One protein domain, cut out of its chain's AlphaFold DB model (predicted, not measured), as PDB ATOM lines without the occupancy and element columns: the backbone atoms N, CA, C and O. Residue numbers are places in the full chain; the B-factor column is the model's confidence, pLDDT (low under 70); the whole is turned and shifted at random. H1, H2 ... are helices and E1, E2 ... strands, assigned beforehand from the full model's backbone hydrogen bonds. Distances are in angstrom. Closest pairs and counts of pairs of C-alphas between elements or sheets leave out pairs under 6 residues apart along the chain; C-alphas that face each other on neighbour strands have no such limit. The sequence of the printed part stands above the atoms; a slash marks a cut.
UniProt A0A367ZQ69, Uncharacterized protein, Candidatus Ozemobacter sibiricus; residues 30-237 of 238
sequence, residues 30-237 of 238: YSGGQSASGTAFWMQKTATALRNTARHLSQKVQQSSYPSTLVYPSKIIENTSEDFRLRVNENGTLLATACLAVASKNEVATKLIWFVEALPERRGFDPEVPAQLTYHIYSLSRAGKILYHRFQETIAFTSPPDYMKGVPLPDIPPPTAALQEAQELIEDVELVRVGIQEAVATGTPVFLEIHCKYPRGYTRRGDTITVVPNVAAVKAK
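AT A GLANCE: This is residues 30 to 237 of the 238 residues of an uncharacterized protein of Candidatus Ozemobacter sibiricus (UniProt A0A367ZQ69). Look for two twisted sheets partly face to face, one of six strands and one of four, with the long helix H1 packed along both and its first turns running out past them at one end. Towards the other end, E5 of the large sheet runs on into E6 of a small three-stranded sheet with the short helix H2 on it. The printed part has 208 residues, with two named helices and thirteen named strands in the order H1, E1 to E8, H2, E9 to E13, in the mixed class of helices and strands. The sheets run E9 E8 E7 E5 E3 E13, mixed; E4 E10 E11 E12, all antiparallel; and E2 E1 E6, mixed. The whole is only just compact, close to loose, with a radius of gyration of the C-alphas of 19.7 A and spans of 74 by 34 by 26 A.

IN THESE COORDINATES: Find C-alpha 110 at (-10.022, 30.194, 9.447), where E5, residues 110 to 119, begins its 26.8 A and bends by 58 degrees at residue 113. Its sheet also holds E9, residues 178 to 186, E8, 146 to 154 and 27.0 A, E7, 132 to 140, E3, 86 to 89, and E13, 233 to 236, which ends at (-2.724, 20.634, 6.794). Then read E4, 93 to 95, E10, 189 to 196, E11, 206 to 213, and E12, 220 to 227. Find H1, residues 30 to 61, at (-49.659, 37.165, 16.572); it runs 45.9 A. The small sheet is E1, 68 to 71, E2, 75 to 78, and E6, 121 to 123; H2 is 163 to 166.

HOW THE PARTS SIT: In the large, twisted sheet, E7 and E5 are antiparallel, with N 134 and O 117 2.8 A apart; E3 and E13 are parallel, with N 236 and O 88 at 2.8 A. It makes a sandwich, two sheets face to face, with the meander E10 E11 E12, each strand the antiparallel neighbour of the one before, and E4; the closest C-alphas of E3 and E10 are Val 88 and Gly 195, 6.5 A. In E11 and E12, a hairpin, N 208 and O 225 are 2.8 A apart. H1 is on one face of the sheet E9 E8 E7 E5 E3 E13 at a height of 9.0 A and on one face of the sheet E4 E10 E11 E12 at a height of 8.9 A, two layers each time, a helix on one face of a sheet; its closest C-alphas to E12 are those of Ser 58 and Val 227, 5.6 A. Every O i to N i+4 pair of H1 is within hydrogen-bond range; H2 is too short for one. H2 is on the small sheet at a height of 7.1 A.

THE WHOLE: The C-alphas of Tyr 30 and Pro 73, the two farthest apart, are 75.1 A apart. The printed part has no cut. The links E4 to E5 and H2 to E9 are long. Residue 170 and residues 198 to 203 have pLDDT under 70.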
ATOM      1  N   TYR A  30     -50.478  36.442  17.542       89.75
ATOM      2  CA  TYR A  30     -49.659  37.165  16.572       89.75
ATOM      3  C   TYR A  30     -48.161  36.962  16.824       89.75
ATOM      4  O   TYR A  30     -47.423  36.609  15.905       89.75
ATOM      5  N   SER A  31     -47.705  37.133  18.066       85.12
ATOM      6  CA  SER A  31     -46.297  36.933  18.441       85.12
ATOM      7  C   SER A  31     -45.851  35.479  18.248       85.12
ATOM      8  O   SER A  31     -44.781  35.236  17.682       85.12
ATOM      9  N   GLY A  32     -46.704  34.511  18.604       83.31
ATOM     10  CA  GLY A  32     -46.494  33.095  18.304       83.31
ATOM     11  C   GLY A  32     -46.352  32.840  16.801       83.31
ATOM     12  O   GLY A  32     -45.358  32.252  16.367       83.31
ATOM     13  N   GLY A  33     -47.276  33.364  15.991       83.38
ATOM     14  CA  GLY A  33     -47.249  33.243  14.531       83.38
ATOM     15  C   GLY A  33     -46.003  33.858  13.885       83.38
ATOM     16  O   GLY A  33     -45.387  33.233  13.022       83.38
ATOM     17  N   GLN A  34     -45.573  35.038  14.340       86.25
ATOM     18  CA  GLN A  34     -44.347  35.690  13.862       86.25
ATOM     19  C   GLN A  34     -43.094  34.863  14.182       86.25
ATOM     20  O   GLN A  34     -42.226  34.692  13.326       86.25
ATOM     21  N   SER A  35     -43.008  34.300  15.391       84.56
ATOM     22  CA  SER A  35     -41.868  33.466  15.793       84.56
ATOM     23  C   SER A  35     -41.777  32.161  14.986       84.56
ATOM     24  O   SER A  35     -40.693  31.783  14.524       84.56
ATOM     25  N   ALA A  36     -42.921  31.511  14.746       86.12
ATOM     26  CA  ALA A  36     -43.015  30.292  13.953       86.12
ATOM     27  C   ALA A  36     -42.680  30.561  12.479       86.12
ATOM     28  O   ALA A  36     -41.871  29.842  11.889       86.12
ATOM     29  N   SER A  37     -43.226  31.642  11.913       89.38
ATOM     30  CA  SER A  37     -42.949  32.079  10.541       89.38
ATOM     31  C   SER A  37     -41.465  32.395  10.334       89.38
ATOM     32  O   SER A  37     -40.849  31.888   9.397       89.38
ATOM     33  N   GLY A  38     -40.846  33.145  11.254       90.44
ATOM     34  CA  GLY A  38     -39.418  33.462  11.188       90.44
ATOM     35  C   GLY A  38     -38.525  32.219  11.242       90.44
ATOM     36  O   GLY A  38     -37.569  32.107  10.474       90.44
ATOM     37  N   THR A  39     -38.874  31.249  12.089       92.19
ATOM     38  CA  THR A  39     -38.144  29.975  12.182       92.19
ATOM     39  C   THR A  39     -38.291  29.151  10.899       92.19
ATOM     40  O   THR A  39     -37.300  28.626  10.392       92.19
ATOM     41  N   ALA A  40     -39.501  29.061  10.339       92.56
ATOM     42  CA  ALA A  40     -39.756  28.348   9.087       92.56
ATOM     43  C   ALA A  40     -39.009  28.979   7.901       92.56
ATOM     44  O   ALA A  40     -38.336  28.276   7.145       92.56
ATOM     45  N   PHE A  41     -39.052  30.310   7.793       94.19
ATOM     46  CA  PHE A  41     -38.305  31.060   6.788       94.19
ATOM     47  C   PHE A  41     -36.796  30.825   6.917       94.19
ATOM     48  O   PHE A  41     -36.128  30.516   5.927       94.19
ATOM     49  N   TRP A  42     -36.258  30.904   8.138       95.94
ATOM     50  CA  TRP A  42     -34.846  30.635   8.395       95.94
ATOM     51  C   TRP A  42     -34.446  29.215   7.986       95.94
ATOM     52  O   TRP A  42     -33.423  29.040   7.322       95.94
ATOM     53  N   MET A  43     -35.260  28.203   8.307       94.62
ATOM     54  CA  MET A  43     -34.988  26.818   7.909       94.62
ATOM     55  C   MET A  43     -34.929  26.665   6.388       94.62
ATOM     56  O   MET A  43     -34.021  26.009   5.877       94.62
ATOM     57  N   GLN A  44     -35.860  27.285   5.657       95.88
ATOM     58  CA  GLN A  44     -35.890  27.218   4.197       95.88
ATOM     59  C   GLN A  44     -34.697  27.951   3.564       95.88
ATOM     60  O   GLN A  44     -34.042  27.397   2.672       95.88
ATOM     61  N   LYS A  45     -34.375  29.162   4.044       96.31
ATOM     62  CA  LYS A  45     -33.198  29.936   3.609       96.31
ATOM     63  C   LYS A  45     -31.918  29.127   3.829       96.31
ATOM     64  O   LYS A  45     -31.148  28.929   2.892       96.31
ATOM     65  N   THR A  46     -31.737  28.593   5.035       96.38
ATOM     66  CA  THR A  46     -30.547  27.824   5.429       96.38
ATOM     67  C   THR A  46     -30.423  26.525   4.639       96.38
ATOM     68  O   THR A  46     -29.348  26.212   4.140       96.38
ATOM     69  N   ALA A  47     -31.519  25.788   4.440       95.94
ATOM     70  CA  ALA A  47     -31.510  24.576   3.619       95.94
ATOM     71  C   ALA A  47     -31.120  24.865   2.160       95.94
ATOM     72  O   ALA A  47     -30.420  24.072   1.534       95.94
ATOM     73  N   THR A  48     -31.556  26.002   1.617       97.00
ATOM     74  CA  THR A  48     -31.194  26.424   0.257       97.00
ATOM     75  C   THR A  48     -29.720  26.820   0.182       97.00
ATOM     76  O   THR A  48     -29.019  26.384  -0.729       97.00
ATOM     77  N   ALA A  49     -29.227  27.577   1.167       96.69
ATOM     78  CA  ALA A  49     -27.823  27.964   1.267       96.69
ATOM     79  C   ALA A  49     -26.893  26.743   1.392       96.69
ATOM     80  O   ALA A  49     -25.906  26.656   0.663       96.69
ATOM     81  N   LEU A  50     -27.248  25.757   2.228       96.88
ATOM     82  CA  LEU A  50     -26.518  24.490   2.371       96.88
ATOM     83  C   LEU A  50     -26.435  23.729   1.041       96.88
ATOM     84  O   LEU A  50     -25.341  23.379   0.605       96.88
ATOM     85  N   ARG A  51     -27.560  23.563   0.334       96.50
ATOM     86  CA  ARG A  51     -27.595  22.887  -0.977       96.50
ATOM     87  C   ARG A  51     -26.772  23.612  -2.041       96.50
ATOM     88  O   ARG A  51     -26.041  22.972  -2.796       96.50
ATOM     89  N   ASN A  52     -26.881  24.938  -2.110       96.50
ATOM     90  CA  ASN A  52     -26.112  25.743  -3.059       96.50
ATOM     91  C   ASN A  52     -24.611  25.658  -2.765       96.50
ATOM     92  O   ASN A  52     -23.814  25.510  -3.686       96.50
ATOM     93  N   THR A  53     -24.241  25.673  -1.486       96.56
ATOM     94  CA  THR A  53     -22.857  25.512  -1.027       96.56
ATOM     95  C   THR A  53     -22.311  24.135  -1.357       96.56
ATOM     96  O   THR A  53     -21.207  24.041  -1.882       96.56
ATOM     97  N   ALA A  54     -23.093  23.077  -1.130       95.81
ATOM     98  CA  ALA A  54     -22.732  21.713  -1.498       95.81
ATOM     99  C   ALA A  54     -22.444  21.594  -2.997       95.81
ATOM    100  O   ALA A  54     -21.407  21.067  -3.399       95.81
ATOM    101  N   ARG A  55     -23.329  22.155  -3.831       96.19
ATOM    102  CA  ARG A  55     -23.163  22.159  -5.287       96.19
ATOM    103  C   ARG A  55     -21.937  22.965  -5.713       96.19
ATOM    104  O   ARG A  55     -21.160  22.483  -6.529       96.19
ATOM    105  N   HIS A  56     -21.753  24.153  -5.139       96.19
ATOM    106  CA  HIS A  56     -20.615  25.019  -5.428       96.19
ATOM    107  C   HIS A  56     -19.286  24.346  -5.049       96.19
ATOM    108  O   HIS A  56     -18.389  24.251  -5.881       96.19
ATOM    109  N   LEU A  57     -19.181  23.808  -3.830       95.62
ATOM    110  CA  LEU A  57     -18.000  23.083  -3.357       95.62
ATOM    111  C   LEU A  57     -17.695  21.867  -4.234       95.62
ATOM    112  O   LEU A  57     -16.560  21.705  -4.667       95.62
ATOM    113  N   SER A  58     -18.702  21.044  -4.544       94.69
ATOM    114  CA  SER A  58     -18.519  19.864  -5.394       94.69
ATOM    115  C   SER A  58     -18.000  20.228  -6.780       94.69
ATOM    116  O   SER A  58     -17.091  19.568  -7.273       94.69
ATOM    117  N   GLN A  59     -18.550  21.275  -7.399       95.56
ATOM    118  CA  GLN A  59     -18.106  21.727  -8.715       95.56
ATOM    119  C   GLN A  59     -16.663  22.230  -8.677       95.56
ATOM    120  O   GLN A  59     -15.877  21.854  -9.538       95.56
ATOM    121  N   LYS A  60     -16.291  23.036  -7.676       95.88
ATOM    122  CA  LYS A  60     -14.932  23.584  -7.571       95.88
ATOM    123  C   LYS A  60     -13.895  22.529  -7.206       95.88
ATOM    124  O   LYS A  60     -12.826  22.502  -7.799       95.88
ATOM    125  N   VAL A  61     -14.200  21.617  -6.288       94.62
ATOM    126  CA  VAL A  61     -13.266  20.547  -5.901       94.62
ATOM    127  C   VAL A  61     -12.975  19.605  -7.074       94.62
ATOM    128  O   VAL A  61     -11.834  19.178  -7.246       94.62
ATOM    129  N   GLN A  62     -13.959  19.348  -7.938       92.88
ATOM    130  CA  GLN A  62     -13.764  18.596  -9.185       92.88
ATOM    131  C   GLN A  62     -12.920  19.336 -10.235       92.88
ATOM    132  O   GLN A  62     -12.510  18.718 -11.211       92.88
ATOM    133  N   GLN A  63     -12.649  20.632 -10.057       93.62
ATOM    134  CA  GLN A  63     -11.722  21.405 -10.895       93.62
ATOM    135  C   GLN A  63     -10.287  21.387 -10.356       93.62
ATOM    136  O   GLN A  63      -9.389  21.915 -11.003       93.62
ATOM    137  N   SER A  64     -10.045  20.766  -9.193       93.56
ATOM    138  CA  SER A  64      -8.685  20.619  -8.672       93.56
ATOM    139  C   SER A  64      -7.789  19.894  -9.678       93.56
ATOM    140  O   SER A  64      -8.204  18.911 -10.298       93.56
ATOM    141  N   SER A  65      -6.563  20.380  -9.857       92.94
ATOM    142  CA  SER A  65      -5.602  19.790 -10.788       92.94
ATOM    143  C   SER A  65      -4.165  20.085 -10.368       92.94
ATOM    144  O   SER A  65      -3.874  21.112  -9.752       92.94
ATOM    145  N   TYR A  66      -3.254  19.168 -10.703       92.31
ATOM    146  CA  TYR A  66      -1.826  19.412 -10.538       92.31
ATOM    147  C   TYR A  66      -1.337  20.383 -11.620       92.31
ATOM    148  O   TYR A  66      -1.700  20.230 -12.792       92.31
ATOM    149  N   PRO A  67      -0.488  21.362 -11.271       92.56
ATOM    150  CA  PRO A  67       0.150  22.204 -12.265       92.56
ATOM    151  C   PRO A  67       1.002  21.386 -13.224       92.56
ATOM    152  O   PRO A  67       1.709  20.464 -12.812       92.56
ATOM    153  N   SER A  68       0.957  21.740 -14.503       93.62
ATOM    154  CA  SER A  68       1.688  21.012 -15.532       93.62
ATOM    155  C   SER A  68       2.210  21.917 -16.640       93.62
ATOM    156  O   SER A  68       1.668  22.991 -16.902       93.62
ATOM    157  N   THR A  69       3.276  21.461 -17.295       93.81
ATOM    158  CA  THR A  69       3.817  22.058 -18.515       93.81
ATOM    159  C   THR A  69       3.646  21.086 -19.673       93.81
ATOM    160  O   THR A  69       4.123  19.951 -19.626       93.81
ATOM    161  N   LEU A  70       3.007  21.558 -20.738       92.81
ATOM    162  CA  LEU A  70       2.959  20.932 -22.050       92.81
ATOM    163  C   LEU A  70       4.153  21.436 -22.864       92.81
ATOM    164  O   LEU A  70       4.228  22.617 -23.205       92.81
ATOM    165  N   VAL A  71       5.076  20.539 -23.193       90.50
ATOM    166  CA  VAL A  71       6.277  20.822 -23.986       90.50
ATOM    167  C   VAL A  71       6.166  20.132 -25.347       90.50
ATOM    168  O   VAL A  71       5.984  18.913 -25.428       90.50
ATOM    169  N   TYR A  72       6.295  20.898 -26.430       86.38
ATOM    170  CA  TYR A  72       6.334  20.358 -27.793       86.38
ATOM    171  C   TYR A  72       7.610  19.508 -28.019       86.38
ATOM    172  O   TYR A  72       8.683  19.908 -27.562       86.38
ATOM    173  N   PRO A  73       7.553  18.355 -28.722       78.25
ATOM    174  CA  PRO A  73       6.399  17.829 -29.451       78.25
ATOM    175  C   PRO A  73       5.410  16.962 -28.662       78.25
ATOM    176  O   PRO A  73       4.308  16.788 -29.167       78.25
ATOM    177  N   SER A  74       5.712  16.414 -27.476       78.62
ATOM    178  CA  SER A  74       4.762  15.541 -26.732       78.62
ATOM    179  C   SER A  74       5.184  15.231 -25.281       78.62
ATOM    180  O   SER A  74       5.041  14.096 -24.827       78.62
ATOM    181  N   LYS A  75       5.751  16.181 -24.530       88.19
ATOM    182  CA  LYS A  75       6.165  15.931 -23.136       88.19
ATOM    183  C   LYS A  75       5.276  16.704 -22.163       88.19
ATOM    184  O   LYS A  75       5.215  17.925 -22.230       88.19
ATOM    185  N   ILE A  76       4.613  15.987 -21.257       90.19
ATOM    186  CA  ILE A  76       3.839  16.570 -20.153       90.19
ATOM    187  C   ILE A  76       4.657  16.409 -18.877       90.19
ATOM    188  O   ILE A  76       5.134  15.316 -18.572       90.19
ATOM    189  N   ILE A  77       4.860  17.508 -18.161       90.31
ATOM    190  CA  ILE A  77       5.598  17.525 -16.899       90.31
ATOM    191  C   ILE A  77       4.653  18.064 -15.838       90.31
ATOM    192  O   ILE A  77       4.315  19.241 -15.865       90.31
ATOM    193  N   GLU A  78       4.218  17.199 -14.929       90.19
ATOM    194  CA  GLU A  78       3.300  17.547 -13.844       90.19
ATOM    195  C   GLU A  78       4.047  17.731 -12.523       90.19
ATOM    196  O   GLU A  78       5.045  17.055 -12.249       90.19
ATOM    197  N   ASN A  79       3.532  18.623 -11.680       90.69
ATOM    198  CA  ASN A  79       3.985  18.795 -10.312       90.69
ATOM    199  C   ASN A  79       3.014  18.122  -9.335       90.69
ATOM    200  O   ASN A  79       2.013  18.704  -8.920       90.69
ATOM    201  N   THR A  80       3.339  16.890  -8.949       88.75
ATOM    202  CA  THR A  80       2.582  16.092  -7.972       88.75
ATOM    203  C   THR A  80       3.078  16.274  -6.532       88.75
ATOM    204  O   THR A  80       2.810  15.428  -5.672       88.75
ATOM    205  N   SER A  81       3.809  17.367  -6.260       87.31
ATOM    206  CA  SER A  81       4.244  17.744  -4.912       87.31
ATOM    207  C   SER A  81       3.059  17.803  -3.946       87.31
ATOM    208  O   SER A  81       1.916  18.078  -4.327       87.31
ATOM    209  N   GLU A  82       3.340  17.575  -2.663       84.75
ATOM    210  CA  GLU A  82       2.344  17.706  -1.596       84.75
ATOM    211  C   GLU A  82       1.741  19.113  -1.539       84.75
ATOM    212  O   GLU A  82       0.592  19.276  -1.126       84.75
ATOM    213  N   ASP A  83       2.478  20.106  -2.035       85.94
ATOM    214  CA  ASP A  83       2.063  21.502  -2.056       85.94
ATOM    215  C   ASP A  83       0.753  21.731  -2.820       85.94
ATOM    216  O   ASP A  83      -0.037  22.583  -2.410       85.94
ATOM    217  N   PHE A  84       0.503  20.941  -3.872       88.50
ATOM    218  CA  PHE A  84      -0.649  21.060  -4.778       88.50
ATOM    219  C   PHE A  84      -1.774  20.063  -4.481       88.50
ATOM    220  O   PHE A  84      -2.742  19.952  -5.235       88.50
ATOM    221  N   ARG A  85      -1.669  19.331  -3.371       90.44
ATOM    222  CA  ARG A  85      -2.755  18.487  -2.873       90.44
ATOM    223  C   ARG A  85      -3.874  19.347  -2.292       90.44
ATOM    224  O   ARG A  85      -3.646  20.460  -1.820       90.44
ATOM    225  N   LEU A  86      -5.093  18.814  -2.286       92.94
ATOM    226  CA  LEU A  86      -6.205  19.456  -1.594       92.94
ATOM    227  C   LEU A  86      -5.938  19.401  -0.092       92.94
ATOM    228  O   LEU A  86      -5.758  18.327   0.481       92.94
ATOM    229  N   ARG A  87      -5.921  20.562   0.551       92.88
ATOM    230  CA  ARG A  87      -5.631  20.697   1.973       92.88
ATOM    231  C   ARG A  87      -6.925  20.846   2.761       92.88
ATOM    232  O   ARG A  87      -7.806  21.633   2.416       92.88
ATOM    233  N   VAL A  88      -7.023  20.066   3.827       93.69
ATOM    234  CA  VAL A  88      -8.124  20.066   4.788       93.69
ATOM    235  C   VAL A  88      -7.580  20.483   6.147       93.69
ATOM    236  O   VAL A  88      -6.503  20.038   6.537       93.69
ATOM    237  N   ASN A  89      -8.325  21.301   6.889       94.19
ATOM    238  CA  ASN A  89      -7.904  21.732   8.219       94.19
ATOM    239  C   ASN A  89      -7.679  20.531   9.156       94.19
ATOM    240  O   ASN A  89      -8.586  19.729   9.390       94.19
ATOM    241  N   GLU A  90      -6.473  20.423   9.716       91.56
ATOM    242  CA  GLU A  90      -6.079  19.306  10.579       91.56
ATOM    243  C   GLU A  90      -6.896  19.177  11.873       91.56
ATOM    244  O   GLU A  90      -7.076  18.059  12.359       91.56
ATOM    245  N   ASN A  91      -7.441  20.284  12.396       88.69
ATOM    246  CA  ASN A  91      -8.228  20.288  13.634       88.69
ATOM    247  C   ASN A  91      -9.522  19.475  13.488       88.69
ATOM    248  O   ASN A  91     -10.097  19.027  14.482       88.69
ATOM    249  N   GLY A  92      -9.990  19.286  12.250       86.88
ATOM    250  CA  GLY A  92     -11.176  18.519  11.899       86.88
ATOM    251  C   GLY A  92     -12.479  19.200  12.312       86.88
ATOM    252  O   GLY A  92     -13.282  19.549  11.460       86.88
ATOM    253  N   THR A  93     -12.704  19.430  13.606       94.38
ATOM    254  CA  THR A  93     -13.892  20.133  14.116       94.38
ATOM    255  C   THR A  93     -13.556  21.572  14.485       94.38
ATOM    256  O   THR A  93     -12.680  21.824  15.308       94.38
ATOM    257  N   LEU A  94     -14.294  22.521  13.919       94.94
ATOM    258  CA  LEU A  94     -14.126  23.952  14.139       94.94
ATOM    259  C   LEU A  94     -15.446  24.563  14.602       94.94
ATOM    260  O   LEU A  94     -16.468  24.470  13.924       94.94
ATOM    261  N   LEU A  95     -15.416  25.204  15.768       96.12
ATOM    262  CA  LEU A  95     -16.513  26.033  16.262       96.12
ATOM    263  C   LEU A  95     -16.344  27.443  15.711       96.12
ATOM    264  O   LEU A  95     -15.245  27.990  15.790       96.12
ATOM    265  N   ALA A  96     -17.429  28.060  15.236       94.88
ATOM    266  CA  ALA A  96     -17.362  29.420  14.705       94.88
ATOM    267  C   ALA A  96     -16.744  30.387  15.727       94.88
ATOM    268  O   ALA A  96     -15.839  31.141  15.398       94.88
ATOM    269  N   THR A  97     -17.105  30.290  17.006       94.69
ATOM    270  CA  THR A  97     -16.570  31.155  18.073       94.69
ATOM    271  C   THR A  97     -15.050  31.080  18.259       94.69
ATOM    272  O   THR A  97     -14.452  32.054  18.714       94.69
ATOM    273  N   ALA A  98     -14.420  29.962  17.890       93.44
ATOM    274  CA  ALA A  98     -12.975  29.759  17.980       93.44
ATOM    275  C   ALA A  98     -12.219  30.229  16.722       93.44
ATOM    276  O   ALA A  98     -10.990  30.289  16.729       93.44
ATOM    277  N   CYS A  99     -12.931  30.575  15.648       94.38
ATOM    278  CA  CYS A  99     -12.328  31.007  14.393       94.38
ATOM    279  C   CYS A  99     -11.834  32.461  14.437       94.38
ATOM    280  O   CYS A  99     -12.122  33.244  15.356       94.38
ATOM    281  N   LEU A 100     -11.072  32.827  13.407       93.62
ATOM    282  CA  LEU A 100     -10.599  34.187  13.183       93.62
ATOM    283  C   LEU A 100     -11.782  35.125  12.920       93.62
ATOM    284  O   LEU A 100     -12.723  34.801  12.186       93.62
ATOM    285  N   ALA A 101     -11.737  36.295  13.552       91.75
ATOM    286  CA  ALA A 101     -12.654  37.378  13.245       91.75
ATOM    287  C   ALA A 101     -12.153  38.089  11.986       91.75
ATOM    288  O   ALA A 101     -10.985  38.459  11.919       91.75
ATOM    289  N   VAL A 102     -13.042  38.266  11.015       91.94
ATOM    290  CA  VAL A 102     -12.778  39.011   9.782       91.94
ATOM    291  C   VAL A 102     -13.688  40.227   9.747       91.94
ATOM    292  O   VAL A 102     -14.860  40.133  10.125       91.94
ATOM    293  N   ALA A 103     -13.142  41.371   9.343       82.88
ATOM    294  CA  ALA A 103     -13.887  42.626   9.278       82.88
ATOM    295  C   ALA A 103     -14.712  42.724   7.990       82.88
ATOM    296  O   ALA A 103     -15.750  43.388   7.954       82.88
ATOM    297  N   SER A 104     -14.267  42.040   6.934       85.19
ATOM    298  CA  SER A 104     -14.896  42.067   5.620       85.19
ATOM    299  C   SER A 104     -14.981  40.676   4.991       85.19
ATOM    300  O   SER A 104     -14.207  39.776   5.304       85.19
ATOM    301  N   LYS A 105     -15.903  40.505   4.034       84.50
ATOM    302  CA  LYS A 105     -16.012  39.267   3.241       84.50
ATOM    303  C   LYS A 105     -14.794  39.005   2.347       84.50
ATOM    304  O   LYS A 105     -14.667  37.907   1.828       84.50
ATOM    305  N   ASN A 106     -13.930  40.000   2.137       87.81
ATOM    306  CA  ASN A 106     -12.743  39.890   1.286       87.81
ATOM    307  C   ASN A 106     -11.545  39.300   2.043       87.81
ATOM    308  O   ASN A 106     -10.558  38.920   1.421       87.81
ATOM    309  N   GLU A 107     -11.634  39.211   3.368       90.31
ATOM    310  CA  GLU A 107     -10.615  38.599   4.211       90.31
ATOM    311  C   GLU A 107     -10.872  37.100   4.362       90.31
ATOM    312  O   GLU A 107     -11.996  36.652   4.611       90.31
ATOM    313  N   VAL A 108      -9.801  36.322   4.235       91.56
ATOM    314  CA  VAL A 108      -9.824  34.885   4.499       91.56
ATOM    315  C   VAL A 108      -9.854  34.678   6.011       91.56
ATOM    316  O   VAL A 108      -8.985  35.168   6.730       91.56
ATOM    317  N   ALA A 109     -10.859  33.949   6.494       93.81
ATOM    318  CA  ALA A 109     -10.970  33.598   7.904       93.81
ATOM    319  C   ALA A 109     -10.198  32.298   8.210       93.81
ATOM    320  O   ALA A 109      -9.192  31.984   7.577       93.81
ATOM    321  N   THR A 110     -10.653  31.493   9.173       95.50
ATOM    322  CA  THR A 110     -10.022  30.194   9.447       95.50
ATOM    323  C   THR A 110     -10.292  29.228   8.293       95.50
ATOM    324  O   THR A 110     -11.442  28.851   8.062       95.50
ATOM    325  N   LYS A 111      -9.251  28.825   7.555       95.31
ATOM    326  CA  LYS A 111      -9.379  27.936   6.387       95.31
ATOM    327  C   LYS A 111      -9.945  26.572   6.786       95.31
ATOM    328  O   LYS A 111      -9.535  25.990   7.786       95.31
ATOM    329  N   LEU A 112     -10.874  26.065   5.986       95.25
ATOM    330  CA  LEU A 112     -11.517  24.758   6.126       95.25
ATOM    331  C   LEU A 112     -10.954  23.777   5.099       95.25
ATOM    332  O   LEU A 112     -10.440  22.719   5.455       95.25
ATOM    333  N   ILE A 113     -11.067  24.162   3.826       95.12
ATOM    334  CA  ILE A 113     -10.638  23.409   2.649       95.12
ATOM    335  C   ILE A 113     -10.004  24.406   1.688       95.12
ATOM    336  O   ILE A 113     -10.587  25.462   1.430       95.12
ATOM    337  N   TRP A 114      -8.833  24.082   1.154       95.31
ATOM    338  CA  TRP A 114      -8.195  24.898   0.131       95.31
ATOM    339  C   TRP A 114      -7.382  24.059  -0.848       95.31
ATOM    340  O   TRP A 114      -6.810  23.035  -0.483       95.31
ATOM    341  N   PHE A 115      -7.378  24.464  -2.113       94.75
ATOM    342  CA  PHE A 115      -6.743  23.720  -3.201       94.75
ATOM    343  C   PHE A 115      -6.469  24.620  -4.406       94.75
ATOM    344  O   PHE A 115      -6.877  25.783  -4.438       94.75
ATOM    345  N   VAL A 116      -5.787  24.047  -5.397       94.38
ATOM    346  CA  VAL A 116      -5.385  24.716  -6.634       94.38
ATOM    347  C   VAL A 116      -6.097  24.086  -7.833       94.38
ATOM    348  O   VAL A 116      -6.201  22.864  -7.938       94.38
ATOM    349  N   GLU A 117      -6.591  24.934  -8.726       94.75
ATOM    350  CA  GLU A 117      -6.952  24.624 -10.109       94.75
ATOM    351  C   GLU A 117      -5.856  25.226 -10.997       94.75
ATOM    352  O   GLU A 117      -5.592  26.429 -10.945       94.75
ATOM    353  N   ALA A 118      -5.185  24.396 -11.786       93.75
ATOM    354  CA  ALA A 118      -4.092  24.809 -12.651       93.75
ATOM    355  C   ALA A 118      -4.470  24.698 -14.133       93.75
ATOM    356  O   ALA A 118      -4.881  23.635 -14.608       93.75
ATOM    357  N   LEU A 119      -4.256  25.788 -14.872       94.44
ATOM    358  CA  LEU A 119      -4.191  25.779 -16.329       94.44
ATOM    359  C   LEU A 119      -2.739  25.541 -16.763       94.44
ATOM    360  O   LEU A 119      -1.838  26.217 -16.254       94.44
ATOM    361  N   PRO A 120      -2.498  24.596 -17.688       93.06
ATOM    362  CA  PRO A 120      -1.151  24.171 -18.026       93.06
ATOM    363  C   PRO A 120      -0.365  25.260 -18.756       93.06
ATOM    364  O   PRO A 120      -0.888  25.963 -19.622       93.06
ATOM    365  N   GLU A 121       0.929  25.327 -18.461       94.19
ATOM    366  CA  GLU A 121       1.892  26.084 -19.253       94.19
ATOM    367  C   GLU A 121       2.097  25.405 -20.616       94.19
ATOM    368  O   GLU A 121       2.176  24.181 -20.701       94.19
ATOM    369  N   ARG A 122       2.232  26.179 -21.696       93.50
ATOM    370  CA  ARG A 122       2.549  25.690 -23.046       93.50
ATOM    371  C   ARG A 122       3.896  26.245 -23.496       93.50
ATOM    372  O   ARG A 122       4.020  27.454 -23.682       93.50
ATOM    373  N   ARG A 123       4.876  25.361 -23.713       90.69
ATOM    374  CA  ARG A 123       6.245  25.684 -24.159       90.69
ATOM    375  C   ARG A 123       6.571  25.009 -25.488       90.69
ATOM    376  O   ARG A 123       6.274  23.829 -25.677       90.69
ATOM    377  N   GLY A 124       7.187  25.750 -26.406       87.00
ATOM    378  CA  GLY A 124       7.468  25.288 -27.769       87.00
ATOM    379  C   GLY A 124       6.230  25.191 -28.673       87.00
ATOM    380  O   GLY A 124       6.291  24.542 -29.712       87.00
ATOM    381  N   PHE A 125       5.114  25.812 -28.279       88.62
ATOM    382  CA  PHE A 125       3.907  25.965 -29.095       88.62
ATOM    383  C   PHE A 125       3.792  27.410 -29.590       88.62
ATOM    384  O   PHE A 125       4.328  28.314 -28.957       88.62
ATOM    385  N   ASP A 126       3.047  27.631 -30.674       87.81
ATOM    386  CA  ASP A 126       2.644  28.968 -31.114       87.81
ATOM    387  C   ASP A 126       1.124  29.148 -30.898       87.81
ATOM    388  O   ASP A 126       0.337  28.426 -31.523       87.81
ATOM    389  N   PRO A 127       0.671  30.021 -29.979       88.94
ATOM    390  CA  PRO A 127       1.467  30.810 -29.036       88.94
ATOM    391  C   PRO A 127       1.920  29.994 -27.810       88.94
ATOM    392  O   PRO A 127       1.257  29.037 -27.391       88.94
ATOM    393  N   GLU A 128       3.015  30.427 -27.182       91.31
ATOM    394  CA  GLU A 128       3.361  29.999 -25.823       91.31
ATOM    395  C   GLU A 128       2.404  30.647 -24.814       91.31
ATOM    396  O   GLU A 128       2.021  31.810 -24.954       91.31
ATOM    397  N   VAL A 129       2.008  29.892 -23.789       93.62
ATOM    398  CA  VAL A 129       1.028  30.338 -22.786       93.62
ATOM    399  C   VAL A 129       1.578  30.044 -21.392       93.62
ATOM    400  O   VAL A 129       1.925  28.891 -21.132       93.62
ATOM    401  N   PRO A 130       1.694  31.038 -20.496       93.12
ATOM    402  CA  PRO A 130       2.155  30.795 -19.133       93.12
ATOM    403  C   PRO A 130       1.127  29.979 -18.339       93.12
ATOM    404  O   PRO A 130      -0.074  30.042 -18.623       93.12
ATOM    405  N   ALA A 131       1.579  29.245 -17.320       92.75
ATOM    406  CA  ALA A 131       0.663  28.582 -16.395       92.75
ATOM    407  C   ALA A 131      -0.156  29.616 -15.612       92.75
ATOM    408  O   ALA A 131       0.353  30.666 -15.209       92.75
ATOM    409  N   GLN A 132      -1.419  29.290 -15.349       94.00
ATOM    410  CA  GLN A 132      -2.269  30.071 -14.453       94.00
ATOM    411  C   GLN A 132      -2.734  29.184 -13.311       94.00
ATOM    412  O   GLN A 132      -3.288  28.109 -13.543       94.00
ATOM    413  N   LEU A 133      -2.519  29.646 -12.085       94.31
ATOM    414  CA  LEU A 133      -2.962  28.967 -10.878       94.31
ATOM    415  C   LEU A 133      -4.128  29.739 -10.276       94.31
ATOM    416  O   LEU A 133      -4.047  30.944 -10.041       94.31
ATOM    417  N   THR A 134      -5.215  29.024 -10.027       96.00
ATOM    418  CA  THR A 134      -6.395  29.526  -9.335       96.00
ATOM    419  C   THR A 134      -6.483  28.844  -7.980       96.00
ATOM    420  O   THR A 134      -6.537  27.622  -7.884       96.00
ATOM    421  N   TYR A 135      -6.492  29.633  -6.914       95.38
ATOM    422  CA  TYR A 135      -6.570  29.154  -5.543       95.38
ATOM    423  C   TYR A 135      -8.005  29.268  -5.048       95.38
ATOM    424  O   TYR A 135      -8.571  30.363  -5.015       95.38
ATOM    425  N   HIS A 136      -8.575  28.148  -4.623       96.81
ATOM    426  CA  HIS A 136      -9.901  28.091  -4.020       96.81
ATOM    427  C   HIS A 136      -9.757  27.910  -2.522       96.81
ATOM    428  O   HIS A 136      -9.102  26.970  -2.073       96.81
ATOM    429  N   ILE A 137     -10.375  28.796  -1.745       96.56
ATOM    430  CA  ILE A 137     -10.275  28.777  -0.287       96.56
ATOM    431  C   ILE A 137     -11.667  28.893   0.308       96.56
ATOM    432  O   ILE A 137     -12.358  29.890   0.117       96.56
ATOM    433  N   TYR A 138     -12.056  27.875   1.065       97.00
ATOM    434  CA  TYR A 138     -13.251  27.881   1.895       97.00
ATOM    435  C   TYR A 138     -12.824  28.139   3.333       97.00
ATOM    436  O   TYR A 138     -11.951  27.442   3.851       97.00
ATOM    437  N   SER A 139     -13.419  29.132   3.990       96.69
ATOM    438  CA  SER A 139     -13.062  29.523   5.357       96.69
ATOM    439  C   SER A 139     -14.290  29.759   6.237       96.69
ATOM    440  O   SER A 139     -15.371  30.070   5.741       96.69
ATOM    441  N   LEU A 140     -14.128  29.590   7.552       97.19
ATOM    442  CA  LEU A 140     -15.139  29.872   8.570       97.19
ATOM    443  C   LEU A 140     -14.733  31.103   9.380       97.19
ATOM    444  O   LEU A 140     -13.637  31.161   9.940       97.19
ATOM    445  N   SER A 141     -15.633  32.078   9.449       97.19
ATOM    446  CA  SER A 141     -15.467  33.289  10.257       97.19
ATOM    447  C   SER A 141     -16.028  33.138  11.666       97.19
ATOM    448  O   SER A 141     -16.973  32.377  11.902       97.19
ATOM    449  N   ARG A 142     -15.518  33.958  12.594       96.06
ATOM    450  CA  ARG A 142     -16.048  34.037  13.963       96.06
ATOM    451  C   ARG A 142     -17.534  34.384  14.046       96.06
ATOM    452  O   ARG A 142     -18.215  33.968  14.977       96.06
ATOM    453  N   ALA A 143     -18.035  35.119  13.057       94.56
ATOM    454  CA  ALA A 143     -19.437  35.506  12.956       94.56
ATOM    455  C   ALA A 143     -20.367  34.361  12.500       94.56
ATOM    456  O   ALA A 143     -21.561  34.591  12.338       94.56
ATOM    457  N   GLY A 144     -19.847  33.151  12.260       95.31
ATOM    458  CA  GLY A 144     -20.652  32.022  11.785       95.31
ATOM    459  C   GLY A 144     -20.970  32.099  10.295       95.31
ATOM    460  O   GLY A 144     -22.024  31.643   9.862       95.31
ATOM    461  N   LYS A 145     -20.076  32.695   9.498       96.31
ATOM    462  CA  LYS A 145     -20.209  32.755   8.035       96.31
ATOM    463  C   LYS A 145     -19.175  31.864   7.369       96.31
ATOM    464  O   LYS A 145     -17.992  31.976   7.706       96.31
ATOM    465  N   ILE A 146     -19.613  31.033   6.424       96.56
ATOM    466  CA  ILE A 146     -18.717  30.322   5.507       96.56
ATOM    467  C   ILE A 146     -18.469  31.211   4.299       96.56
ATOM    468  O   ILE A 146     -19.403  31.610   3.598       96.56
ATOM    469  N   LEU A 147     -17.196  31.503   4.068       97.06
ATOM    470  CA  LEU A 147     -16.719  32.358   2.998       97.06
ATOM    471  C   LEU A 147     -15.972  31.521   1.965       97.06
ATOM    472  O   LEU A 147     -15.277  30.563   2.310       97.06
ATOM    473  N   TYR A 148     -16.112  31.912   0.709       97.62
ATOM    474  CA  TYR A 148     -15.342  31.397  -0.407       97.62
ATOM    475  C   TYR A 148     -14.543  32.525  -1.040       97.62
ATOM    476  O   TYR A 148     -15.092  33.580  -1.367       97.62
ATOM    477  N   HIS A 149     -13.260  32.260  -1.251       97.50
ATOM    478  CA  HIS A 149     -12.343  33.159  -1.928       97.50
ATOM    479  C   HIS A 149     -11.691  32.445  -3.101       97.50
ATOM    480  O   HIS A 149     -11.221  31.310  -2.972       97.50
ATOM    481  N   ARG A 150     -11.638  33.143  -4.235       96.94
ATOM    482  CA  ARG A 150     -10.877  32.739  -5.411       96.94
ATOM    483  C   ARG A 150      -9.746  33.725  -5.624       96.94
ATOM    484  O   ARG A 150     -10.006  34.900  -5.886       96.94
ATOM    485  N   PHE A 151      -8.517  33.240  -5.551       96.38
ATOM    486  CA  PHE A 151      -7.339  34.007  -5.932       96.38
ATOM    487  C   PHE A 151      -6.776  33.467  -7.238       96.38
ATOM    488  O   PHE A 151      -6.959  32.292  -7.543       96.38
ATOM    489  N   GLN A 152      -6.096  34.307  -8.005       95.12
ATOM    490  CA  GLN A 152      -5.464  33.892  -9.248       95.12
ATOM    491  C   GLN A 152      -4.069  34.488  -9.367       95.12
ATOM    492  O   GLN A 152      -3.830  35.633  -8.983       95.12
ATOM    493  N   GLU A 153      -3.168  33.699  -9.928       93.75
ATOM    494  CA  GLU A 153      -1.796  34.075 -10.221       93.75
ATOM    495  C   GLU A 153      -1.387  33.516 -11.584       93.75
ATOM    496  O   GLU A 153      -1.785  32.415 -11.975       93.75
ATOM    497  N   THR A 154      -0.565  34.279 -12.300       93.00
ATOM    498  CA  THR A 154       0.099  33.813 -13.518       93.00
ATOM    499  C   THR A 154       1.545  33.498 -13.178       93.00
ATOM    500  O   THR A 154       2.283  34.374 -12.732       93.00
ATOM    501  N   ILE A 155       1.955  32.256 -13.415       90.44
ATOM    502  CA  ILE A 155       3.325  31.810 -13.180       90.44
ATOM    503  C   ILE A 155       4.164  32.175 -14.403       90.44
ATOM    504  O   ILE A 155       3.780  31.901 -15.542       90.44
ATOM    505  N   ALA A 156       5.307  32.824 -14.171       89.50
ATOM    506  CA  ALA A 156       6.256  33.126 -15.236       89.50
ATOM    507  C   ALA A 156       6.724  31.837 -15.928       89.50
ATOM    508  O   ALA A 156       6.764  30.774 -15.310       89.50
ATOM    509  N   PHE A 157       7.101  31.940 -17.204       90.62
ATOM    510  CA  PHE A 157       7.540  30.778 -17.970       90.62
ATOM    511  C   PHE A 157       8.667  30.029 -17.265       90.62
ATOM    512  O   PHE A 157       9.709  30.595 -16.921       90.62
ATOM    513  N   THR A 158       8.454  28.736 -17.081       89.38
ATOM    514  CA  THR A 158       9.417  27.862 -16.444       89.38
ATOM    515  C   THR A 158      10.482  27.424 -17.447       89.38
ATOM    516  O   THR A 158      10.313  27.448 -18.679       89.38
ATOM    517  N   SER A 159      11.647  27.075 -16.908       86.38
ATOM    518  CA  SER A 159      12.812  26.697 -17.702       86.38
ATOM    519  C   SER A 159      13.076  25.191 -17.615       86.38
ATOM    520  O   SER A 159      12.809  24.577 -16.578       86.38
ATOM    521  N   PRO A 160      13.619  24.578 -18.683       85.06
ATOM    522  CA  PRO A 160      14.118  23.210 -18.615       85.06
ATOM    523  C   PRO A 160      15.243  23.079 -17.567       85.06
ATOM    524  O   PRO A 160      15.973  24.047 -17.350       85.06
ATOM    525  N   PRO A 161      15.451  21.890 -16.969       83.88
ATOM    526  CA  PRO A 161      14.740  20.631 -17.220       83.88
ATOM    527  C   PRO A 161      13.490  20.424 -16.351       83.88
ATOM    528  O   PRO A 161      12.690  19.539 -16.665       83.88
ATOM    529  N   ASP A 162      13.334  21.207 -15.283       83.06
ATOM    530  CA  ASP A 162      12.357  20.946 -14.220       83.06
ATOM    531  C   ASP A 162      10.970  21.516 -14.521       83.06
ATOM    532  O   ASP A 162       9.965  20.932 -14.117       83.06
ATOM    533  N   TYR A 163      10.888  22.602 -15.290       89.50
ATOM    534  CA  TYR A 163       9.627  23.260 -15.627       89.50
ATOM    535  C   TYR A 163       8.718  23.467 -14.389       89.50
ATOM    536  O   TYR A 163       9.212  23.793 -13.307       89.50
ATOM    537  N   MET A 164       7.400  23.236 -14.496       88.06
ATOM    538  CA  MET A 164       6.469  23.345 -13.366       88.06
ATOM    539  C   MET A 164       6.765  22.379 -12.211       88.06
ATOM    540  O   MET A 164       6.345  22.657 -11.089       88.06
ATOM    541  N   LYS A 165       7.523  21.292 -12.425       87.56
ATOM    542  CA  LYS A 165       7.914  20.351 -11.356       87.56
ATOM    543  C   LYS A 165       8.795  21.014 -10.293       87.56
ATOM    544  O   LYS A 165       8.785  20.585  -9.145       87.56
ATOM    545  N   GLY A 166       9.553  22.040 -10.680       81.06
ATOM    546  CA  GLY A 166      10.454  22.771  -9.792       81.06
ATOM    547  C   GLY A 166       9.807  23.934  -9.043       81.06
ATOM    548  O   GLY A 166      10.494  24.573  -8.255       81.06
ATOM    549  N   VAL A 167       8.526  24.241  -9.284       84.06
ATOM    550  CA  VAL A 167       7.840  25.382  -8.657       84.06
ATOM    551  C   VAL A 167       7.355  24.983  -7.256       84.06
ATOM    552  O   VAL A 167       6.456  24.143  -7.158       84.06
ATOM    553  N   PRO A 168       7.924  25.547  -6.171       81.62
ATOM    554  CA  PRO A 168       7.418  25.321  -4.823       81.62
ATOM    555  C   PRO A 168       6.193  26.200  -4.560       81.62
ATOM    556  O   PRO A 168       6.098  27.312  -5.088       81.62
ATOM    557  N   LEU A 169       5.291  25.742  -3.689       75.69
ATOM    558  CA  LEU A 169       4.165  26.561  -3.244       75.69
ATOM    559  C   LEU A 169       4.009  26.510  -1.714       75.69
ATOM    560  O   LEU A 169       3.181  25.753  -1.192       75.69
ATOM    561  N   PRO A 170       4.811  27.306  -0.977       69.12
ATOM    562  CA  PRO A 170       4.832  27.242   0.481       69.12
ATOM    563  C   PRO A 170       3.497  27.686   1.099       69.12
ATOM    564  O   PRO A 170       2.993  27.023   2.006       69.12
ATOM    565  N   ASP A 171       2.868  28.726   0.540       78.69
ATOM    566  CA  ASP A 171       1.651  29.335   1.079       78.69
ATOM    567  C   ASP A 171       0.501  29.341   0.063       78.69
ATOM    568  O   ASP A 171       0.683  29.651  -1.113       78.69
ATOM    569  N   ILE A 172      -0.713  29.029   0.536       82.75
ATOM    570  CA  ILE A 172      -1.955  29.140  -0.243       82.75
ATOM    571  C   ILE A 172      -2.918  30.093   0.487       82.75
ATOM    572  O   ILE A 172      -3.343  29.765   1.605       82.75
ATOM    573  N   PRO A 173      -3.303  31.233  -0.118       85.50
ATOM    574  CA  PRO A 173      -2.798  31.762  -1.385       85.50
ATOM    575  C   PRO A 173      -1.419  32.420  -1.171       85.50
ATOM    576  O   PRO A 173      -1.151  32.909  -0.070       85.50
ATOM    577  N   PRO A 174      -0.549  32.473  -2.189       87.00
ATOM    578  CA  PRO A 174       0.686  33.232  -2.081       87.00
ATOM    579  C   PRO A 174       0.388  34.744  -2.068       87.00
ATOM    580  O   PRO A 174      -0.639  35.176  -2.604       87.00
ATOM    581  N   PRO A 175       1.282  35.582  -1.507       85.62
ATOM    582  CA  PRO A 175       1.093  37.038  -1.452       85.62
ATOM    583  C   PRO A 175       0.947  37.708  -2.826       85.62
ATOM    584  O   PRO A 175       0.417  38.809  -2.933       85.62
ATOM    585  N   THR A 176       1.446  37.052  -3.873       85.94
ATOM    586  CA  THR A 176       1.396  37.482  -5.274       85.94
ATOM    587  C   THR A 176       0.039  37.239  -5.934       85.94
ATOM    588  O   THR A 176      -0.235  37.826  -6.982       85.94
ATOM    589  N   ALA A 177      -0.824  36.403  -5.349       90.75
ATOM    590  CA  ALA A 177      -2.109  36.064  -5.940       90.75
ATOM    591  C   ALA A 177      -3.143  37.182  -5.732       90.75
ATOM    592  O   ALA A 177      -3.370  37.665  -4.622       90.75
ATOM    593  N   ALA A 178      -3.829  37.560  -6.808       93.94
ATOM    594  CA  ALA A 178      -4.863  38.585  -6.775       93.94
ATOM    595  C   ALA A 178      -6.225  37.974  -6.427       93.94
ATOM    596  O   ALA A 178      -6.617  36.956  -6.999       93.94
ATOM    597  N   LEU A 179      -6.976  38.616  -5.527       95.19
ATOM    598  CA  LEU A 179      -8.354  38.231  -5.222       95.19
ATOM    599  C   LEU A 179      -9.256  38.520  -6.432       95.19
ATOM    600  O   LEU A 179      -9.429  39.672  -6.820       95.19
ATOM    601  N   GLN A 180      -9.852  37.474  -6.997       95.69
ATOM    602  CA  GLN A 180     -10.779  37.557  -8.130       95.69
ATOM    603  C   GLN A 180     -12.239  37.533  -7.681       95.69
ATOM    604  O   GLN A 180     -13.106  38.142  -8.302       95.69
ATOM    605  N   GLU A 181     -12.533  36.780  -6.624       95.69
ATOM    606  CA  GLU A 181     -13.900  36.564  -6.167       95.69
ATOM    607  C   GLU A 181     -13.930  36.342  -4.659       95.69
ATOM    608  O   GLU A 181     -13.110  35.600  -4.118       95.69
ATOM    609  N   ALA A 182     -14.904  36.961  -3.997       95.88
ATOM    610  CA  ALA A 182     -15.203  36.743  -2.591       95.88
ATOM    611  C   ALA A 182     -16.719  36.630  -2.410       95.88
ATOM    612  O   ALA A 182     -17.472  37.572  -2.695       95.88
ATOM    613  N   GLN A 183     -17.164  35.472  -1.932       95.44
ATOM    614  CA  GLN A 183     -18.571  35.144  -1.766       95.44
ATOM    615  C   GLN A 183     -18.850  34.630  -0.357       95.44
ATOM    616  O   GLN A 183     -18.085  33.863   0.221       95.44
ATOM    617  N   GLU A 184     -20.000  35.021   0.174       95.69
ATOM    618  CA  GLU A 184     -20.563  34.424   1.373       95.69
ATOM    619  C   GLU A 184     -21.538  33.315   0.978       95.69
ATOM    620  O   GLU A 184     -22.466  33.542   0.199       95.69
ATOM    621  N   LEU A 185     -21.295  32.107   1.477       95.88
ATOM    622  CA  LEU A 185     -22.034  30.915   1.074       95.88
ATOM    623  C   LEU A 185     -23.154  30.574   2.059       95.88
ATOM    624  O   LEU A 185     -24.268  30.246   1.645       95.88
ATOM    625  N   ILE A 186     -22.862  30.650   3.359       95.50
ATOM    626  CA  ILE A 186     -23.781  30.270   4.438       95.50
ATOM    627  C   ILE A 186     -23.595  31.210   5.630       95.50
ATOM    628  O   ILE A 186     -22.466  31.570   5.961       95.50
ATOM    629  N   GLU A 187     -24.705  31.538   6.289       95.19
ATOM    630  CA  GLU A 187     -24.780  32.284   7.552       95.19
ATOM    631  C   GLU A 187     -25.212  31.374   8.714       95.19
ATOM    632  O   GLU A 187     -25.678  30.251   8.513       95.19
ATOM    633  N   ASP A 188     -25.106  31.895   9.939       95.81
ATOM    634  CA  ASP A 188     -25.581  31.251  11.169       95.81
ATOM    635  C   ASP A 188     -24.936  29.882  11.461       95.81
ATOM    636  O   ASP A 188     -25.545  29.007  12.081       95.81
ATOM    637  N   VAL A 189     -23.696  29.676  11.014       96.81
ATOM    638  CA  VAL A 189     -22.920  28.453  11.243       96.81
ATOM    639  C   VAL A 189     -22.419  28.412  12.688       96.81
ATOM    640  O   VAL A 189     -21.724  29.314  13.146       96.81
ATOM    641  N   GLU A 190     -22.760  27.343  13.406       96.69
ATOM    642  CA  GLU A 190     -22.314  27.075  14.779       96.69
ATOM    643  C   GLU A 190     -21.004  26.279  14.771       96.69
ATOM    644  O   GLU A 190     -20.051  26.626  15.476       96.69
ATOM    645  N   LEU A 191     -20.949  25.222  13.955       96.31
ATOM    646  CA  LEU A 191     -19.785  24.351  13.851       96.31
ATOM    647  C   LEU A 191     -19.641  23.759  12.450       96.31
ATOM    648  O   LEU A 191     -20.626  23.525  11.746       96.31
ATOM    649  N   VAL A 192     -18.398  23.469  12.086       96.88
ATOM    650  CA  VAL A 192     -18.031  22.744  10.874       96.88
ATOM    651  C   VAL A 192     -17.145  21.568  11.254       96.88
ATOM    652  O   VAL A 192     -16.233  21.712  12.068       96.88
ATOM    653  N   ARG A 193     -17.392  20.408  10.656       95.81
ATOM    654  CA  ARG A 193     -16.486  19.261  10.700       95.81
ATOM    655  C   ARG A 193     -15.968  19.003   9.309       95.81
ATOM    656  O   ARG A 193     -16.739  18.938   8.364       95.81
ATOM    657  N   VAL A 194     -14.667  18.855   9.181       94.31
ATOM    658  CA  VAL A 194     -14.006  18.571   7.924       94.31
ATOM    659  C   VAL A 194     -13.056  17.404   8.119       94.31
ATOM    660  O   VAL A 194     -12.440  17.245   9.174       94.31
ATOM    661  N   GLY A 195     -12.946  16.556   7.110       91.62
ATOM    662  CA  GLY A 195     -12.037  15.432   7.178       91.62
ATOM    663  C   GLY A 195     -11.861  14.741   5.845       91.62
ATOM    664  O   GLY A 195     -12.462  15.095   4.832       91.62
ATOM    665  N   ILE A 196     -10.988  13.747   5.875       90.25
ATOM    666  CA  ILE A 196     -10.641  12.908   4.738       90.25
ATOM    667  C   ILE A 196     -11.074  11.499   5.130       90.25
ATOM    668  O   ILE A 196     -10.748  11.045   6.231       90.25
ATOM    669  N   GLN A 197     -11.856  10.844   4.277       82.12
ATOM    670  CA  GLN A 197     -12.215   9.439   4.455       82.12
ATOM    671  C   GLN A 197     -10.955   8.579   4.255       82.12
ATOM    672  O   GLN A 197     -10.065   8.989   3.516       82.12
ATOM    673  N   GLU A 198     -10.820   7.443   4.948       66.19
ATOM    674  CA  GLU A 198      -9.570   6.661   4.941       66.19
ATOM    675  C   GLU A 198      -9.009   6.442   3.524       66.19
ATOM    676  O   GLU A 198      -9.731   6.105   2.583       66.19
ATOM    677  N   ALA A 199      -7.712   6.726   3.377       56.12
ATOM    678  CA  ALA A 199      -7.073   6.959   2.093       56.12
ATOM    679  C   ALA A 199      -6.939   5.681   1.259       56.12
ATOM    680  O   ALA A 199      -6.105   4.820   1.527       56.12
ATOM    681  N   VAL A 200      -7.693   5.625   0.167       48.50
ATOM    682  CA  VAL A 200      -7.227   4.998  -1.073       48.50
ATOM    683  C   VAL A 200      -6.501   6.103  -1.858       48.50
ATOM    684  O   VAL A 200      -6.845   7.277  -1.692       48.50
ATOM    685  N   ALA A 201      -5.470   5.773  -2.645       59.38
ATOM    686  CA  ALA A 201      -4.759   6.710  -3.533       59.38
ATOM    687  C   ALA A 201      -5.713   7.618  -4.353       59.38
ATOM    688  O   ALA A 201      -6.903   7.338  -4.392       59.38
ATOM    689  N   THR A 202      -5.189   8.684  -4.991       58.97
ATOM    690  CA  THR A 202      -5.884   9.663  -5.879       58.97
ATOM    691  C   THR A 202      -7.404   9.491  -5.998       58.97
ATOM    692  O   THR A 202      -7.873   8.529  -6.600       58.97
ATOM    693  N   GLY A 203      -8.167  10.456  -5.476       65.69
ATOM    694  CA  GLY A 203      -9.625  10.347  -5.371       65.69
ATOM    695  C   GLY A 203     -10.120  10.015  -3.960       65.69
ATOM    696  O   GLY A 203     -11.201   9.451  -3.800       65.69
ATOM    697  N   THR A 204      -9.351  10.360  -2.922       80.62
ATOM    698  CA  THR A 204      -9.792  10.201  -1.534       80.62
ATOM    699  C   THR A 204     -10.956  11.152  -1.228       80.62
ATOM    700  O   THR A 204     -10.778  12.368  -1.349       80.62
ATOM    701  N   PRO A 205     -12.131  10.651  -0.808       88.38
ATOM    702  CA  PRO A 205     -13.261  11.511  -0.493       88.38
ATOM    703  C   PRO A 205     -12.951  12.455   0.673       88.38
ATOM    704  O   PRO A 205     -12.479  12.041   1.734       88.38
ATOM    705  N   VAL A 206     -13.259  13.730   0.480       91.69
ATOM    706  CA  VAL A 206     -13.239  14.770   1.509       91.69
ATOM    707  C   VAL A 206     -14.675  15.017   1.934       91.69
ATOM    708  O   VAL A 206     -15.551  15.180   1.083       91.69
ATOM    709  N   PHE A 207     -14.921  15.060   3.239       93.12
ATOM    710  CA  PHE A 207     -16.236  15.383   3.776       93.12
ATOM    711  C   PHE A 207     -16.216  16.710   4.533       93.12
ATOM    712  O   PHE A 207     -15.224  17.074   5.170       93.12
ATOM    713  N   LEU A 208     -17.335  17.423   4.462       94.75
ATOM    714  CA  LEU A 208     -17.602  18.674   5.150       94.75
ATOM    715  C   LEU A 208     -19.014  18.614   5.740       94.75
ATOM    716  O   LEU A 208     -20.000  18.664   5.007       94.75
ATOM    717  N   GLU A 209     -19.117  18.515   7.059       96.44
ATOM    718  CA  GLU A 209     -20.374  18.626   7.798       96.44
ATOM    719  C   GLU A 209     -20.526  20.054   8.310       96.44
ATOM    720  O   GLU A 209     -19.649  20.580   8.998       96.44
ATOM    721  N   ILE A 210     -21.640  20.695   7.987       97.19
ATOM    722  CA  ILE A 210     -21.926  22.074   8.381       97.19
ATOM    723  C   ILE A 210     -23.153  22.041   9.278       97.19
ATOM    724  O   ILE A 210     -24.187  21.522   8.867       97.19
ATOM    725  N   HIS A 211     -23.069  22.621  10.477       97.00
ATOM    726  CA  HIS A 211     -24.229  22.804  11.346       97.00
ATOM    727  C   HIS A 211     -24.495  24.285  11.587       97.00
ATOM    728  O   HIS A 211     -23.648  25.017  12.103       97.00
ATOM    729  N   CYS A 212     -25.713  24.701  11.267       96.62
ATOM    730  CA  CYS A 212     -26.253  26.027  11.496       96.62
ATOM    731  C   CYS A 212     -27.227  26.025  12.679       96.62
ATOM    732  O   CYS A 212     -27.963  25.054  12.903       96.62
ATOM    733  N   LYS A 213     -27.284  27.146  13.398       96.25
ATOM    734  CA  LYS A 213     -28.170  27.355  14.546       96.25
ATOM    735  C   LYS A 213     -28.956  28.646  14.381       96.25
ATOM    736  O   LYS A 213     -28.379  29.703  14.166       96.25
ATOM    737  N   TYR A 214     -30.271  28.569  14.556       94.56
ATOM    738  CA  TYR A 214     -31.136  29.737  14.471       94.56
ATOM    739  C   TYR A 214     -30.796  30.739  15.588       94.56
ATOM    740  O   TYR A 214     -30.883  30.373  16.763       94.56
ATOM    741  N   PRO A 215     -30.467  32.008  15.281       89.31
ATOM    742  CA  PRO A 215     -30.011  32.967  16.291       89.31
ATOM    743  C   PRO A 215     -31.058  33.298  17.361       89.31
ATOM    744  O   PRO A 215     -30.702  33.717  18.459       89.31
ATOM    745  N   ARG A 216     -32.352  33.114  17.066       87.69
ATOM    746  CA  ARG A 216     -33.461  33.438  17.982       87.69
ATOM    747  C   ARG A 216     -34.088  32.205  18.643       87.69
ATOM    748  O   ARG A 216     -35.195  32.300  19.163       87.69
ATOM    749  N   GLY A 217     -33.430  31.043  18.607       86.62
ATOM    750  CA  GLY A 217     -33.982  29.827  19.201       86.62
ATOM    751  C   GLY A 217     -33.009  28.652  19.279       86.62
ATOM    752  O   GLY A 217     -31.794  28.806  19.198       86.62
ATOM    753  N   TYR A 218     -33.569  27.454  19.455       88.12
ATOM    754  CA  TYR A 218     -32.816  26.195  19.561       88.12
ATOM    755  C   TYR A 218     -32.832  25.366  18.272       88.12
ATOM    756  O   TYR A 218     -32.230  24.295  18.214       88.12
ATOM    757  N   THR A 219     -33.519  25.851  17.237       92.31
ATOM    758  CA  THR A 219     -33.615  25.174  15.945       92.31
ATOM    759  C   THR A 219     -32.233  25.060  15.314       92.31
ATOM    760  O   THR A 219     -31.510  26.049  15.186       92.31
ATOM    761  N   ARG A 220     -31.876  23.844  14.901       94.56
ATOM    762  CA  ARG A 220     -30.614  23.531  14.231       94.56
ATOM    763  C   ARG A 220     -30.885  22.880  12.887       94.56
ATOM    764  O   ARG A 220     -31.870  22.162  12.716       94.56
ATOM    765  N   ARG A 221     -29.983  23.108  11.942       94.81
ATOM    766  CA  ARG A 221     -29.986  22.457  10.634       94.81
ATOM    767  C   ARG A 221     -28.552  22.119  10.276       94.81
ATOM    768  O   ARG A 221     -27.678  22.946  10.484       94.81
ATOM    769  N   GLY A 222     -28.313  20.936   9.733       94.88
ATOM    770  CA  GLY A 222     -27.007  20.603   9.191       94.88
ATOM    771  C   GLY A 222     -27.115  19.826   7.897       94.88
ATOM    772  O   GLY A 222     -28.202  19.356   7.546       94.88
ATOM    773  N   ASP A 223     -25.994  19.750   7.199       95.31
ATOM    774  CA  ASP A 223     -25.829  18.957   5.989       95.31
ATOM    775  C   ASP A 223     -24.398  18.418   5.918       95.31
ATOM    776  O   ASP A 223     -23.468  19.065   6.413       95.31
ATOM    777  N   THR A 224     -24.238  17.250   5.302       94.81
ATOM    778  CA  THR A 224     -22.936  16.606   5.099       94.81
ATOM    779  C   THR A 224     -22.658  16.535   3.610       94.81
ATOM    780  O   THR A 224     -23.437  15.984   2.836       94.81
ATOM    781  N   ILE A 225     -21.530  17.106   3.212       93.62
ATOM    782  CA  ILE A 225     -21.105  17.209   1.823       93.62
ATOM    783  C   ILE A 225     -19.891  16.312   1.651       93.62
ATOM    784  O   ILE A 225     -18.884  16.529   2.314       93.62
ATOM    785  N   THR A 226     -19.964  15.346   0.740       92.94
ATOM    786  CA  THR A 226     -18.824  14.497   0.377       92.94
ATOM    787  C   THR A 226     -18.433  14.774  -1.064       92.94
ATOM    788  O   THR A 226     -19.277  14.740  -1.959       92.94
ATOM    789  N   VAL A 227     -17.155  15.059  -1.288       91.81
ATOM    790  CA  VAL A 227     -16.598  15.415  -2.596       91.81
ATOM    791  C   VAL A 227     -15.326  14.626  -2.855       91.81
ATOM    792  O   VAL A 227     -14.568  14.329  -1.936       91.81
ATOM    793  N   VAL A 228     -15.084  14.298  -4.120       91.38
ATOM    794  CA  VAL A 228     -13.884  13.578  -4.549       91.38
ATOM    795  C   VAL A 228     -13.036  14.531  -5.399       91.38
ATOM    796  O   VAL A 228     -13.494  14.921  -6.475       91.38
ATOM    797  N   PRO A 229     -11.858  14.971  -4.920       91.88
ATOM    798  CA  PRO A 229     -10.924  15.775  -5.708       91.88
ATOM    799  C   PRO A 229     -10.212  14.935  -6.776       91.88
ATOM    800  O   PRO A 229     -10.046  13.727  -6.607       91.88
ATOM    801  N   ASN A 230      -9.719  15.580  -7.840       91.12
ATOM    802  CA  ASN A 230      -8.843  14.905  -8.814       91.12
ATOM    803  C   ASN A 230      -7.395  14.808  -8.314       91.12
ATOM    804  O   ASN A 230      -6.614  13.995  -8.804       91.12
ATOM    805  N   VAL A 231      -7.025  15.646  -7.345       90.06
ATOM    806  CA  VAL A 231      -5.732  15.596  -6.651       90.06
ATOM    807  C   VAL A 231      -5.852  14.796  -5.355       90.06
ATOM    808  O   VAL A 231      -6.947  14.574  -4.838       90.06
ATOM    809  N   ALA A 232      -4.728  14.352  -4.793       90.31
ATOM    810  CA  ALA A 232      -4.741  13.738  -3.468       90.31
ATOM    811  C   ALA A 232      -5.151  14.770  -2.401       90.31
ATOM    812  O   ALA A 232      -4.905  15.965  -2.566       90.31
ATOM    813  N   ALA A 233      -5.759  14.312  -1.306       90.25
ATOM    814  CA  ALA A 233      -6.132  15.156  -0.174       90.25
ATOM    815  C   ALA A 233      -5.186  14.925   1.013       90.25
ATOM    816  O   ALA A 233      -4.784  13.792   1.281       90.25
ATOM    817  N   VAL A 234      -4.849  15.986   1.744       90.25
ATOM    818  CA  VAL A 234      -3.994  15.942   2.939       90.25
ATOM    819  C   VAL A 234      -4.554  16.816   4.050       90.25
ATOM    820  O   VAL A 234      -5.197  17.839   3.803       90.25
ATOM    821  N   LYS A 235      -4.300  16.423   5.300       90.56
ATOM    822  CA  LYS A 235      -4.535  17.299   6.449       90.56
ATOM    823  C   LYS A 235      -3.388  18.298   6.535       90.56
ATOM    824  O   LYS A 235      -2.231  17.900   6.436       90.56
ATOM    825  N   ALA A 236      -3.708  19.569   6.716       87.19
ATOM    826  CA  ALA A 236      -2.724  20.634   6.794       87.19
ATOM    827  C   ALA A 236      -3.096  21.657   7.868       87.19
ATOM    828  O   ALA A 236      -4.274  21.871   8.182       87.19
ATOM    829  N   LYS A 237      -2.063  22.317   8.394       86.06
ATOM    830  CA  LYS A 237      -2.214  23.510   9.225       86.06
ATOM    831  C   LYS A 237      -2.679  24.684   8.352       86.06
ATOM    832  O   LYS A 237      -2.131  24.845   7.259       86.06
TER     833      LYS A 237